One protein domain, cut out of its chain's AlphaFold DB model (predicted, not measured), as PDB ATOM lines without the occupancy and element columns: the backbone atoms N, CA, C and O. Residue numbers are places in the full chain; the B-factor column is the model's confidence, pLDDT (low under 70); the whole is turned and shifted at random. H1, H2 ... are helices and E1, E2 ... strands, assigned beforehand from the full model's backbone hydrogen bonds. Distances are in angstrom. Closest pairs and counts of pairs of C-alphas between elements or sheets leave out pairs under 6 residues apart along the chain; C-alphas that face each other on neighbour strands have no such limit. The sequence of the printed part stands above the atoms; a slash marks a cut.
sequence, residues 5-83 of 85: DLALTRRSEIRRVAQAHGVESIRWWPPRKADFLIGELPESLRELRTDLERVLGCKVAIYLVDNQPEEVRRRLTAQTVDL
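This is residues 5 to 83 of the 85 residues of an uncharacterized protein of Candidatus Dormibacteraeota bacterium (UniProt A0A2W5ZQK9). A small three-stranded sheet stands in the middle, with the helices H2 and H3 side by side on one side of it and H4 on the opposite side. The short helix H1 lies near the beginning of H2, and the last residues return to the sheet, where residues 81 to 82 pair with E1. The printed part has 79 residues, with four named helices and three named strands in the order H1, H2, E1, E2, H3, E3, H4; the class is mixed, helices and strands. The sheet's order is E1, E2, E3, with E1 and E2 antiparallel and E2 and E3 parallel. The whole is compact, with a radius of gyration of the C-alphas of 11.6 A and spans of 32 by 29 by 18 A.

E2, residues 35 to 38, is the inner strand of the sheet. It forms a hairpin with the edge strand E1, residues 26 to 28, at 153 degrees between directions; N 27 and O 37 are within hydrogen-bond range at 2.8 A. The other edge strand, E3, residues 61 to 64, is parallel to E2 at 26 degrees, with N 36 and O 61 at 2.8 A and N 38 and O 63 at 2.9 A. E2, H3, residues 45 to 56, and E3 form a strand-helix-strand unit, two parallel neighbour strands with a helix between them in the chain, and its crossover is right-handed. H3 touches H2, residues 11 to 20, at a shallow tilt of 24 degrees, opposite ways; their closest C-alphas are those of Ile 14 and Leu 52, 6.3 A apart. H2 and H3 are on the sheet but only graze it. H4, residues 70 to 79, also only grazes the sheet, with residues 73 to 79, and is apart from H2 and H3. H1, residues 5 to 9, is close to H3 but not clearly touching; the closest C-alphas, of Leu 6 and Leu 56, are 7.5 A apart. In H1, H2, H3 and H4 every O i to N i+4 pair is within hydrogen-bond range.

E2 measures 10.1 A from first to last C-alpha, E3 10.2 A and E1 6.8 A. H3 measures 16.2 A, H4 14.2 A, H2 14.1 A and H1 5.8 A. H1 begins at C-alpha 5 (1.582, 9.494, -49.429), E2 begins at C-alpha 35 (1.949, 13.982, -36.767), and H4 ends at C-alpha 79 (5.227, 23.391, -43.571).

The two C-alphas farthest apart, those of Arg 54 and Glu 71, are 32.6 A apart. The printed part has no cut, and no link is long. The mean pLDDT of the printed part is 81.8; residue 5 and residues 30 to 33 are under 70.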
ATOM      1  N   ASP A   5       2.945   9.512 -48.873       64.56
ATOM      2  CA  ASP A   5       1.582   9.494 -49.429       64.56
ATOM      3  C   ASP A   5       0.513   8.879 -48.513       64.56
ATOM      4  O   ASP A   5      -0.673   8.919 -48.831       64.56
ATOM      5  N   LEU A   6       0.882   8.283 -47.371       71.81
ATOM      6  CA  LEU A   6      -0.077   7.512 -46.569       71.81
ATOM      7  C   LEU A   6      -1.157   8.405 -45.939       71.81
ATOM      8  O   LEU A   6      -2.335   8.054 -45.966       71.81
ATOM      9  N   ALA A   7      -0.764   9.564 -45.406       72.75
ATOM     10  CA  ALA A   7      -1.693  10.522 -44.811       72.75
ATOM     11  C   ALA A   7      -2.585  11.179 -45.873       72.75
ATOM     12  O   ALA A   7      -3.773  11.372 -45.635       72.75
ATOM     13  N   LEU A   8      -2.039  11.444 -47.064       75.62
ATOM     14  CA  LEU A   8      -2.799  11.958 -48.206       75.62
ATOM     15  C   LEU A   8      -3.785  10.913 -48.743       75.62
ATOM     16  O   LEU A   8      -4.955  11.216 -48.958       75.62
ATOM     17  N   THR A   9      -3.349   9.660 -48.869       80.25
ATOM     18  CA  THR A   9      -4.185   8.531 -49.308       80.25
ATOM     19  C   THR A   9      -5.320   8.262 -48.317       80.25
ATOM     20  O   THR A   9      -6.446   7.974 -48.717       80.25
ATOM     21  N   ARG A  10      -5.043   8.375 -47.013       81.56
ATOM     22  CA  ARG A  10      -6.008   8.147 -45.926       81.56
ATOM     23  C   ARG A  10      -6.704   9.432 -45.459       81.56
ATOM     24  O   ARG A  10      -7.436   9.381 -44.471       81.56
ATOM     25  N   ARG A  11      -6.538  10.567 -46.158       84.44
ATOM     26  CA  ARG A  11      -7.055  11.888 -45.738       84.44
ATOM     27  C   ARG A  11      -8.547  11.867 -45.419       84.44
ATOM     28  O   ARG A  11      -8.977  12.427 -44.419       84.44
ATOM     29  N   SER A  12      -9.326  11.150 -46.227       84.12
ATOM     30  CA  SER A  12     -10.778  11.044 -46.064       84.12
ATOM     31  C   SER A  12     -11.174  10.282 -44.797       84.12
ATOM     32  O   SER A  12     -12.173  10.619 -44.165       84.12
ATOM     33  N   GLU A  13     -10.400   9.266 -44.407       87.31
ATOM     34  CA  GLU A  13     -10.629   8.514 -43.168       87.31
ATOM     35  C   GLU A  13     -10.204   9.336 -41.954       87.31
ATOM     36  O   GLU A  13     -11.000   9.509 -41.038       87.31
ATOM     37  N   ILE A  14      -9.006   9.928 -41.992       86.06
ATOM     38  CA  ILE A  14      -8.501  10.835 -40.947       86.06
ATOM     39  C   ILE A  14      -9.519  11.956 -40.692       86.06
ATOM     40  O   ILE A  14      -9.858  12.228 -39.542       86.06
ATOM     41  N   ARG A  15     -10.065  12.560 -41.753       85.12
ATOM     42  CA  ARG A  15     -11.083  13.611 -41.657       85.12
ATOM     43  C   ARG A  15     -12.383  13.113 -41.034       85.12
ATOM     44  O   ARG A  15     -12.930  13.799 -40.180       85.12
ATOM     45  N   ARG A  16     -12.884  11.937 -41.425       87.38
ATOM     46  CA  ARG A  16     -14.096  11.360 -40.811       87.38
ATOM     47  C   ARG A  16     -13.931  11.162 -39.312       87.38
ATOM     48  O   ARG A  16     -14.843  11.483 -38.560       87.38
ATOM     49  N   VAL A  17     -12.776  10.651 -38.898       88.69
ATOM     50  CA  VAL A  17     -12.449  10.449 -37.487       88.69
ATOM     51  C   VAL A  17     -12.356  11.795 -36.768       88.69
ATOM     52  O   VAL A  17     -12.988  11.980 -35.733       88.69
ATOM     53  N   ALA A  18     -11.639  12.767 -37.340       85.94
ATOM     54  CA  ALA A  18     -11.529  14.117 -36.792       85.94
ATOM     55  C   ALA A  18     -12.909  14.770 -36.593       85.94
ATOM     56  O   ALA A  18     -13.225  15.203 -35.488       85.94
ATOM     57  N   GLN A  19     -13.771  14.731 -37.612       85.38
ATOM     58  CA  GLN A  19     -15.133  15.269 -37.551       85.38
ATOM     59  C   GLN A  19     -16.017  14.535 -36.537       85.38
ATOM     60  O   GLN A  19     -16.785  15.176 -35.825       85.38
ATOM     61  N   ALA A  20     -15.895  13.208 -36.424       87.62
ATOM     62  CA  ALA A  20     -16.623  12.432 -35.418       87.62
ATOM     63  C   ALA A  20     -16.246  12.829 -33.979       87.62
ATOM     64  O   ALA A  20     -17.058  12.679 -33.069       87.62
ATOM     65  N   HIS A  21     -15.038  13.363 -33.787       85.06
ATOM     66  CA  HIS A  21     -14.543  13.878 -32.513       85.06
ATOM     67  C   HIS A  21     -14.658  15.407 -32.373       85.06
ATOM     68  O   HIS A  21     -14.133  15.955 -31.405       85.06
ATOM     69  N   GLY A  22     -15.334  16.090 -33.306       83.12
ATOM     70  CA  GLY A  22     -15.559  17.537 -33.250       83.12
ATOM     71  C   GLY A  22     -14.346  18.391 -33.625       83.12
ATOM     72  O   GLY A  22     -14.280  19.541 -33.225       83.12
ATOM     73  N   VAL A  23     -13.376  17.846 -34.361       84.88
ATOM     74  CA  VAL A  23     -12.250  18.618 -34.906       84.88
ATOM     75  C   VAL A  23     -12.591  19.050 -36.327       84.88
ATOM     76  O   VAL A  23     -12.665  18.204 -37.224       84.88
ATOM     77  N   GLU A  24     -12.776  20.353 -36.541       78.25
ATOM     78  CA  GLU A  24     -13.125  20.890 -37.861       78.25
ATOM     79  C   GLU A  24     -11.891  21.061 -38.755       78.25
ATOM     80  O   GLU A  24     -11.912  20.652 -39.918       78.25
ATOM     81  N   SER A  25     -10.789  21.570 -38.194       78.44
ATOM     82  CA  SER A  25      -9.534  21.794 -38.924       78.44
ATOM     83  C   SER A  25      -8.419  20.870 -38.438       78.44
ATOM     84  O   SER A  25      -7.915  20.993 -37.314       78.44
ATOM     85  N   ILE A  26      -7.984  19.975 -39.329       85.75
ATOM     86  CA  ILE A  26      -6.861  19.060 -39.119       85.75
ATOM     87  C   ILE A  26      -5.839  19.203 -40.246       85.75
ATOM     88  O   ILE A  26      -6.160  19.106 -41.428       85.75
ATOM     89  N   ARG A  27      -4.575  19.396 -39.872       86.19
ATOM     90  CA  ARG A  27      -3.452  19.503 -40.807       86.19
ATOM     91  C   ARG A  27      -2.453  18.402 -40.568       86.19
ATOM     92  O   ARG A  27      -2.145  18.066 -39.426       86.19
ATOM     93  N   TRP A  28      -1.905  17.868 -41.642       86.19
ATOM     94  CA  TRP A  28      -0.852  16.872 -41.571       86.19
ATOM     95  C   TRP A  28       0.524  17.536 -41.630       86.19
ATOM     96  O   TRP A  28       0.753  18.452 -42.419       86.19
ATOM     97  N   TRP A  29       1.450  17.081 -40.786       81.81
ATOM     98  CA  TRP A  29       2.826  17.559 -40.753       81.81
ATOM     99  C   TRP A  29       3.740  16.635 -41.591       81.81
ATOM    100  O   TRP A  29       4.280  15.676 -41.051       81.81
ATOM    101  N   PRO A  30       4.032  16.929 -42.871       68.88
ATOM    102  CA  PRO A  30       4.737  16.025 -43.784       68.88
ATOM    103  C   PRO A  30       6.106  15.504 -43.323       68.88
ATOM    104  O   PRO A  30       6.312  14.290 -43.407       68.88
ATOM    105  N   PRO A  31       7.047  16.305 -42.766       66.62
ATOM    106  CA  PRO A  31       8.321  15.741 -42.307       66.62
ATOM    107  C   PRO A  31       8.170  14.784 -41.112       66.62
ATOM    108  O   PRO A  31       9.153  14.174 -40.691       66.62
ATOM    109  N   ARG A  32       6.956  14.601 -40.576       68.62
ATOM    110  CA  ARG A  32       6.633  13.576 -39.590       68.62
ATOM    111  C   ARG A  32       5.410  12.760 -40.022       68.62
ATOM    112  O   ARG A  32       4.271  13.197 -39.974       68.62
ATOM    113  N   LYS A  33       5.672  11.506 -40.394       68.69
ATOM    114  CA  LYS A  33       4.741  10.564 -41.048       68.69
ATOM    115  C   LYS A  33       3.302  10.531 -40.516       68.69
ATOM    116  O   LYS A  33       2.398  10.254 -41.293       68.69
ATOM    117  N   ALA A  34       3.096  10.748 -39.221       74.56
ATOM    118  CA  ALA A  34       1.807  10.593 -38.561       74.56
ATOM    119  C   ALA A  34       1.583  11.675 -37.492       74.56
ATOM    120  O   ALA A  34       0.931  11.427 -36.482       74.56
ATOM    121  N   ASP A  35       2.151  12.866 -37.685       85.00
ATOM    122  CA  ASP A  35       1.949  13.982 -36.767       85.00
ATOM    123  C   ASP A  35       0.891  14.921 -37.365       85.00
ATOM    124  O   ASP A  35       0.984  15.331 -38.525       85.00
ATOM    125  N   PHE A  36      -0.123  15.249 -36.568       85.75
ATOM    126  CA  PHE A  36      -1.215  16.135 -36.952       85.75
ATOM    127  C   PHE A  36      -1.229  17.385 -36.097       85.75
ATOM    128  O   PHE A  36      -0.844  17.384 -34.928       85.75
ATOM    129  N   LEU A  37      -1.713  18.452 -36.699       86.06
ATOM    130  CA  LEU A  37      -1.924  19.740 -36.082       86.06
ATOM    131  C   LEU A  37      -3.410  20.037 -36.114       86.06
ATOM    132  O   LEU A  37      -4.030  19.959 -37.171       86.06
ATOM    133  N   ILE A  38      -3.962  20.383 -34.961       86.75
ATOM    134  CA  ILE A  38      -5.371  20.736 -34.822       86.75
ATOM    135  C   ILE A  38      -5.494  22.161 -34.293       86.75
ATOM    136  O   ILE A  38      -4.651  22.628 -33.513       86.75
ATOM    137  N   GLY A  39      -6.516  22.866 -34.771       79.56
ATOM    138  CA  GLY A  39      -6.826  24.226 -34.328       79.56
ATOM    139  C   GLY A  39      -7.448  24.252 -32.936       79.56
ATOM    140  O   GLY A  39      -7.160  25.141 -32.149       79.56
ATOM    141  N   GLU A  40      -8.229  23.240 -32.594       79.94
ATOM    142  CA  GLU A  40      -9.002  23.177 -31.358       79.94
ATOM    143  C   GLU A  40      -8.741  21.872 -30.615       79.94
ATOM    144  O   GLU A  40      -8.367  20.871 -31.224       79.94
ATOM    145  N   LEU A  41      -8.890  21.882 -29.290       79.81
ATOM    146  CA  LEU A  41      -8.699  20.687 -28.475       79.81
ATOM    147  C   LEU A  41     -10.037  19.940 -28.381       79.81
ATOM    148  O   LEU A  41     -10.934  20.435 -27.700       79.81
ATOM    149  N   PRO A  42     -10.186  18.751 -28.989       80.88
ATOM    150  CA  PRO A  42     -11.394  17.961 -28.826       80.88
ATOM    151  C   PRO A  42     -11.472  17.400 -27.406       80.88
ATOM    152  O   PRO A  42     -10.459  16.994 -26.825       80.88
ATOM    153  N   GLU A  43     -12.693  17.276 -26.889       80.38
ATOM    154  CA  GLU A  43     -12.966  16.637 -25.593       80.38
ATOM    155  C   GLU A  43     -12.447  15.183 -25.565       80.38
ATOM    156  O   GLU A  43     -11.934  14.703 -24.553       80.38
ATOM    157  N   SER A  44     -12.468  14.519 -26.725       85.50
ATOM    158  CA  SER A  44     -12.043  13.132 -26.936       85.50
ATOM    159  C   SER A  44     -10.655  12.990 -27.587       85.50
ATOM    160  O   SER A  44     -10.424  12.058 -28.356       85.50
ATOM    161  N   LEU A  45      -9.679  13.861 -27.280       84.56
ATOM    162  CA  LEU A  45      -8.328  13.813 -27.886       84.56
ATOM    163  C   LEU A  45      -7.668  12.423 -27.827       84.56
ATOM    164  O   LEU A  45      -7.004  11.989 -28.770       84.56
ATOM    165  N   ARG A  46      -7.826  11.714 -26.707       86.62
ATOM    166  CA  ARG A  46      -7.228  10.387 -26.512       86.62
ATOM    167  C   ARG A  46      -7.852   9.329 -27.426       86.62
ATOM    168  O   ARG A  46      -7.142   8.433 -27.891       86.62
ATOM    169  N   GLU A  47      -9.153   9.426 -27.666       89.19
ATOM    170  CA  GLU A  47      -9.885   8.526 -28.559       89.19
ATOM    171  C   GLU A  47      -9.552   8.849 -30.011       89.19
ATOM    172  O   GLU A  47      -9.123   7.948 -30.726       89.19
ATOM    173  N   LEU A  48      -9.579  10.136 -30.382       87.19
ATOM    174  CA  LEU A  48      -9.133  10.627 -31.686       87.19
ATOM    175  C   LEU A  48      -7.739  10.097 -32.027       87.19
ATOM    176  O   LEU A  48      -7.529   9.537 -33.099       87.19
ATOM    177  N   ARG A  49      -6.780  10.224 -31.101       88.50
ATOM    178  CA  ARG A  49      -5.427   9.699 -31.309       88.50
ATOM    179  C   ARG A  49      -5.445   8.195 -31.552       88.50
ATOM    180  O   ARG A  49      -4.832   7.738 -32.503       88.50
ATOM    181  N   THR A  50      -6.162   7.442 -30.721       90.31
ATOM    182  CA  THR A  50      -6.248   5.978 -30.838       90.31
ATOM    183  C   THR A  50      -6.836   5.551 -32.181       90.31
ATOM    184  O   THR A  50      -6.368   4.586 -32.786       90.31
ATOM    185  N   ASP A  51      -7.853   6.261 -32.653       89.69
ATOM    186  CA  ASP A  51      -8.533   5.944 -33.899       89.69
ATOM    187  C   ASP A  51      -7.676   6.325 -35.120       89.69
ATOM    188  O   ASP A  51      -7.481   5.510 -36.021       89.69
ATOM    189  N   LEU A  52      -6.992   7.475 -35.079       86.38
ATOM    190  CA  LEU A  52      -5.970   7.839 -36.069       86.38
ATOM    191  C   LEU A  52      -4.804   6.838 -36.098       86.38
ATOM    192  O   LEU A  52      -4.346   6.455 -37.176       86.38
ATOM    193  N   GLU A  53      -4.339   6.376 -34.932       89.56
ATOM    194  CA  GLU A  53      -3.308   5.336 -34.818       89.56
ATOM    195  C   GLU A  53      -3.760   4.028 -35.492       89.56
ATOM    196  O   GLU A  53      -2.946   3.348 -36.121       89.56
ATOM    197  N   ARG A  54      -5.055   3.688 -35.418       87.75
ATOM    198  CA  ARG A  54      -5.638   2.523 -36.104       87.75
ATOM    199  C   ARG A  54      -5.745   2.717 -37.611       87.75
ATOM    200  O   ARG A  54      -5.372   1.804 -38.344       87.75
ATOM    201  N   VAL A  55      -6.214   3.877 -38.069       86.50
ATOM    202  CA  VAL A  55      -6.342   4.197 -39.504       86.50
ATOM    203  C   VAL A  55      -4.977   4.167 -40.195       86.50
ATOM    204  O   VAL A  55      -4.836   3.632 -41.294       86.50
ATOM    205  N   LEU A  56      -3.954   4.717 -39.539       82.19
ATOM    206  CA  LEU A  56      -2.601   4.818 -40.088       82.19
ATOM    207  C   LEU A  56      -1.734   3.589 -39.785       82.19
ATOM    208  O   LEU A  56      -0.694   3.402 -40.416       82.19
ATOM    209  N   GLY A  57      -2.127   2.762 -38.814       84.81
ATOM    210  CA  GLY A  57      -1.351   1.611 -38.348       84.81
ATOM    211  C   GLY A  57      -0.011   1.992 -37.708       84.81
ATOM    212  O   GLY A  57       0.913   1.180 -37.676       84.81
ATOM    213  N   CYS A  58       0.135   3.236 -37.247       84.88
ATOM    214  CA  CYS A  58       1.370   3.809 -36.710       84.88
ATOM    215  C   CYS A  58       1.057   4.734 -35.532       84.88
ATOM    216  O   CYS A  58      -0.055   5.235 -35.417       84.88
ATOM    217  N   LYS A  59       2.054   4.999 -34.676       84.50
ATOM    218  CA  LYS A  59       1.901   5.983 -33.596       84.50
ATOM    219  C   LYS A  59       1.695   7.382 -34.166       84.50
ATOM    220  O   LYS A  59       2.489   7.819 -34.994       84.50
ATOM    221  N   VAL A  60       0.679   8.066 -33.653       85.94
ATOM    222  CA  VAL A  60       0.266   9.408 -34.061       85.94
ATOM    223  C   VAL A  60       0.545  10.397 -32.940       85.94
ATOM    224  O   VAL A  60       0.247  10.123 -31.774       85.94
ATOM    225  N   ALA A  61       1.079  11.562 -33.292       86.00
ATOM    226  CA  ALA A  61       1.181  12.696 -32.383       86.00
ATOM    227  C   ALA A  61       0.228  13.804 -32.832       86.00
ATOM    228  O   ALA A  61       0.084  14.062 -34.021       86.00
ATOM    229  N   ILE A  62      -0.434  14.452 -31.876       85.75
ATOM    230  CA  ILE A  62      -1.374  15.540 -32.144       85.75
ATOM    231  C   ILE A  62      -0.863  16.790 -31.435       85.75
ATOM    232  O   ILE A  62      -0.582  16.755 -30.236       85.75
ATOM    233  N   TYR A  63      -0.740  17.878 -32.184       83.38
ATOM    234  CA  TYR A  63      -0.221  19.161 -31.731       83.38
ATOM    235  C   TYR A  63      -1.302  20.231 -31.837       83.38
ATOM    236  O   TYR A  63      -1.946  20.375 -32.873       83.38
ATOM    237  N   LEU A  64      -1.473  21.016 -30.777       83.00
ATOM    238  CA  LEU A  64      -2.390  22.148 -30.791       83.00
ATOM    239  C   LEU A  64      -1.693  23.375 -31.389       83.00
ATOM    240  O   LEU A  64      -0.665  23.816 -30.868       83.00
ATOM    241  N   VAL A  65      -2.250  23.929 -32.464       78.19
ATOM    242  CA  VAL A  65      -1.723  25.140 -33.116       78.19
ATOM    243  C   VAL A  65      -2.127  26.399 -32.360       78.19
ATOM    244  O   VAL A  65      -1.373  27.368 -32.350       78.19
ATOM    245  N   ASP A  66      -3.288  26.395 -31.706       75.44
ATOM    246  CA  ASP A  66      -3.829  27.609 -31.093       75.44
ATOM    247  C   ASP A  66      -3.010  28.112 -29.899       75.44
ATOM    248  O   ASP A  66      -2.848  29.312 -29.714       75.44
ATOM    249  N   ASN A  67      -2.354  27.196 -29.184       73.88
ATOM    250  CA  ASN A  67      -1.458  27.532 -28.076       73.88
ATOM    251  C   ASN A  67      -0.044  27.959 -28.532       73.88
ATOM    252  O   ASN A  67       0.849  28.133 -27.703       73.88
ATOM    253  N   GLN A  68       0.204  28.069 -29.842       78.56
ATOM    254  CA  GLN A  68       1.492  28.501 -30.386       78.56
ATOM    255  C   GLN A  68       1.469  29.992 -30.751       78.56
ATOM    256  O   GLN A  68       0.452  30.498 -31.231       78.56
ATOM    257  N   PRO A  69       2.598  30.705 -30.601       81.12
ATOM    258  CA  PRO A  69       2.700  32.092 -31.042       81.12
ATOM    259  C   PRO A  69       2.477  32.210 -32.557       81.12
ATOM    260  O   PRO A  69       2.815  31.300 -33.316       81.12
ATOM    261  N   GLU A  70       1.939  33.346 -33.015       80.19
ATOM    262  CA  GLU A  70       1.536  33.556 -34.418       80.19
ATOM    263  C   GLU A  70       2.662  33.252 -35.422       80.19
ATOM    264  O   GLU A  70       2.427  32.631 -36.458       80.19
ATOM    265  N   GLU A  71       3.904  33.618 -35.100       82.62
ATOM    266  CA  GLU A  71       5.068  33.323 -35.943       82.62
ATOM    267  C   GLU A  71       5.288  31.813 -36.131       82.62
ATOM    268  O   GLU A  71       5.548  31.341 -37.242       82.62
ATOM    269  N   VAL A  72       5.111  31.037 -35.058       82.06
ATOM    270  CA  VAL A  72       5.155  29.576 -35.116       82.06
ATOM    271  C   VAL A  72       3.950  29.064 -35.900       82.06
ATOM    272  O   VAL A  72       4.146  28.269 -36.809       82.06
ATOM    273  N   ARG A  73       2.732  29.577 -35.675       78.56
ATOM    274  CA  ARG A  73       1.537  29.199 -36.461       78.56
ATOM    275  C   ARG A  73       1.739  29.408 -37.965       78.56
ATOM    276  O   ARG A  73       1.398  28.517 -38.745       78.56
ATOM    277  N   ARG A  74       2.334  30.532 -38.386       80.38
ATOM    278  CA  ARG A  74       2.654  30.803 -39.801       80.38
ATOM    279  C   ARG A  74       3.681  29.821 -40.353       80.38
ATOM    280  O   ARG A  74       3.476  29.283 -41.437       80.38
ATOM    281  N   ARG A  75       4.760  29.543 -39.612       82.12
ATOM    282  CA  ARG A  75       5.766  28.547 -40.026       82.12
ATOM    283  C   ARG A  75       5.209  27.132 -40.083       82.12
ATOM    284  O   ARG A  75       5.606  26.371 -40.958       82.12
ATOM    285  N   LEU A  76       4.338  26.775 -39.145       78.31
ATOM    286  CA  LEU A  76       3.654  25.489 -39.119       78.31
ATOM    287  C   LEU A  76       2.759  25.368 -40.343       78.31
ATOM    288  O   LEU A  76       2.941  24.442 -41.112       78.31
ATOM    289  N   THR A  77       1.902  26.359 -40.581       75.88
ATOM    290  CA  THR A  77       1.030  26.436 -41.764       75.88
ATOM    291  C   THR A  77       1.798  26.309 -43.077       75.88
ATOM    292  O   THR A  77       1.357  25.602 -43.967       75.88
ATOM    293  N   ALA A  78       2.960  26.955 -43.204       78.81
ATOM    294  CA  ALA A  78       3.776  26.866 -44.415       78.81
ATOM    295  C   ALA A  78       4.432  25.488 -44.619       78.81
ATOM    296  O   ALA A  78       4.816  25.147 -45.734       78.81
ATOM    297  N   GLN A  79       4.604  24.716 -43.544       78.75
ATOM    298  CA  GLN A  79       5.227  23.391 -43.571       78.75
ATOM    299  C   GLN A  79       4.210  22.255 -43.520       78.75
ATOM    300  O   GLN A  79       4.616  21.099 -43.615       78.75
ATOM    301  N   THR A  80       2.927  22.551 -43.313       79.94
ATOM    302  CA  THR A  80       1.893  21.546 -43.076       79.94
ATOM    303  C   THR A  80       0.878  21.565 -44.189       79.94
ATOM    304  O   THR A  80       0.588  22.599 -44.785       79.94
ATOM    305  N   VAL A  81       0.385  20.378 -44.512       80.62
ATOM    306  CA  VAL A  81      -0.589  20.202 -45.573       80.62
ATOM    307  C   VAL A  81      -1.951  20.241 -44.925       80.62
ATOM    308  O   VAL A  81      -2.246  19.455 -44.018       80.62
ATOM    309  N   ASP A  82      -2.752  21.194 -45.378       78.00
ATOM    310  CA  ASP A  82      -4.149  21.218 -45.016       78.00
ATOM    311  C   ASP A  82      -4.838  19.977 -45.597       78.00
ATOM    312  O   ASP A  82      -4.621  19.624 -46.758       78.00
ATOM    313  N   LEU A  83      -5.572  19.255 -44.749       73.00
ATOM    314  CA  LEU A  83      -6.382  18.121 -45.186       73.00
ATOM    315  C   LEU A  83      -7.829  18.553 -45.499       73.00
ATOM    316  O   LEU A  83      -8.669  17.693 -45.788       73.00
TER     317      LEU A  83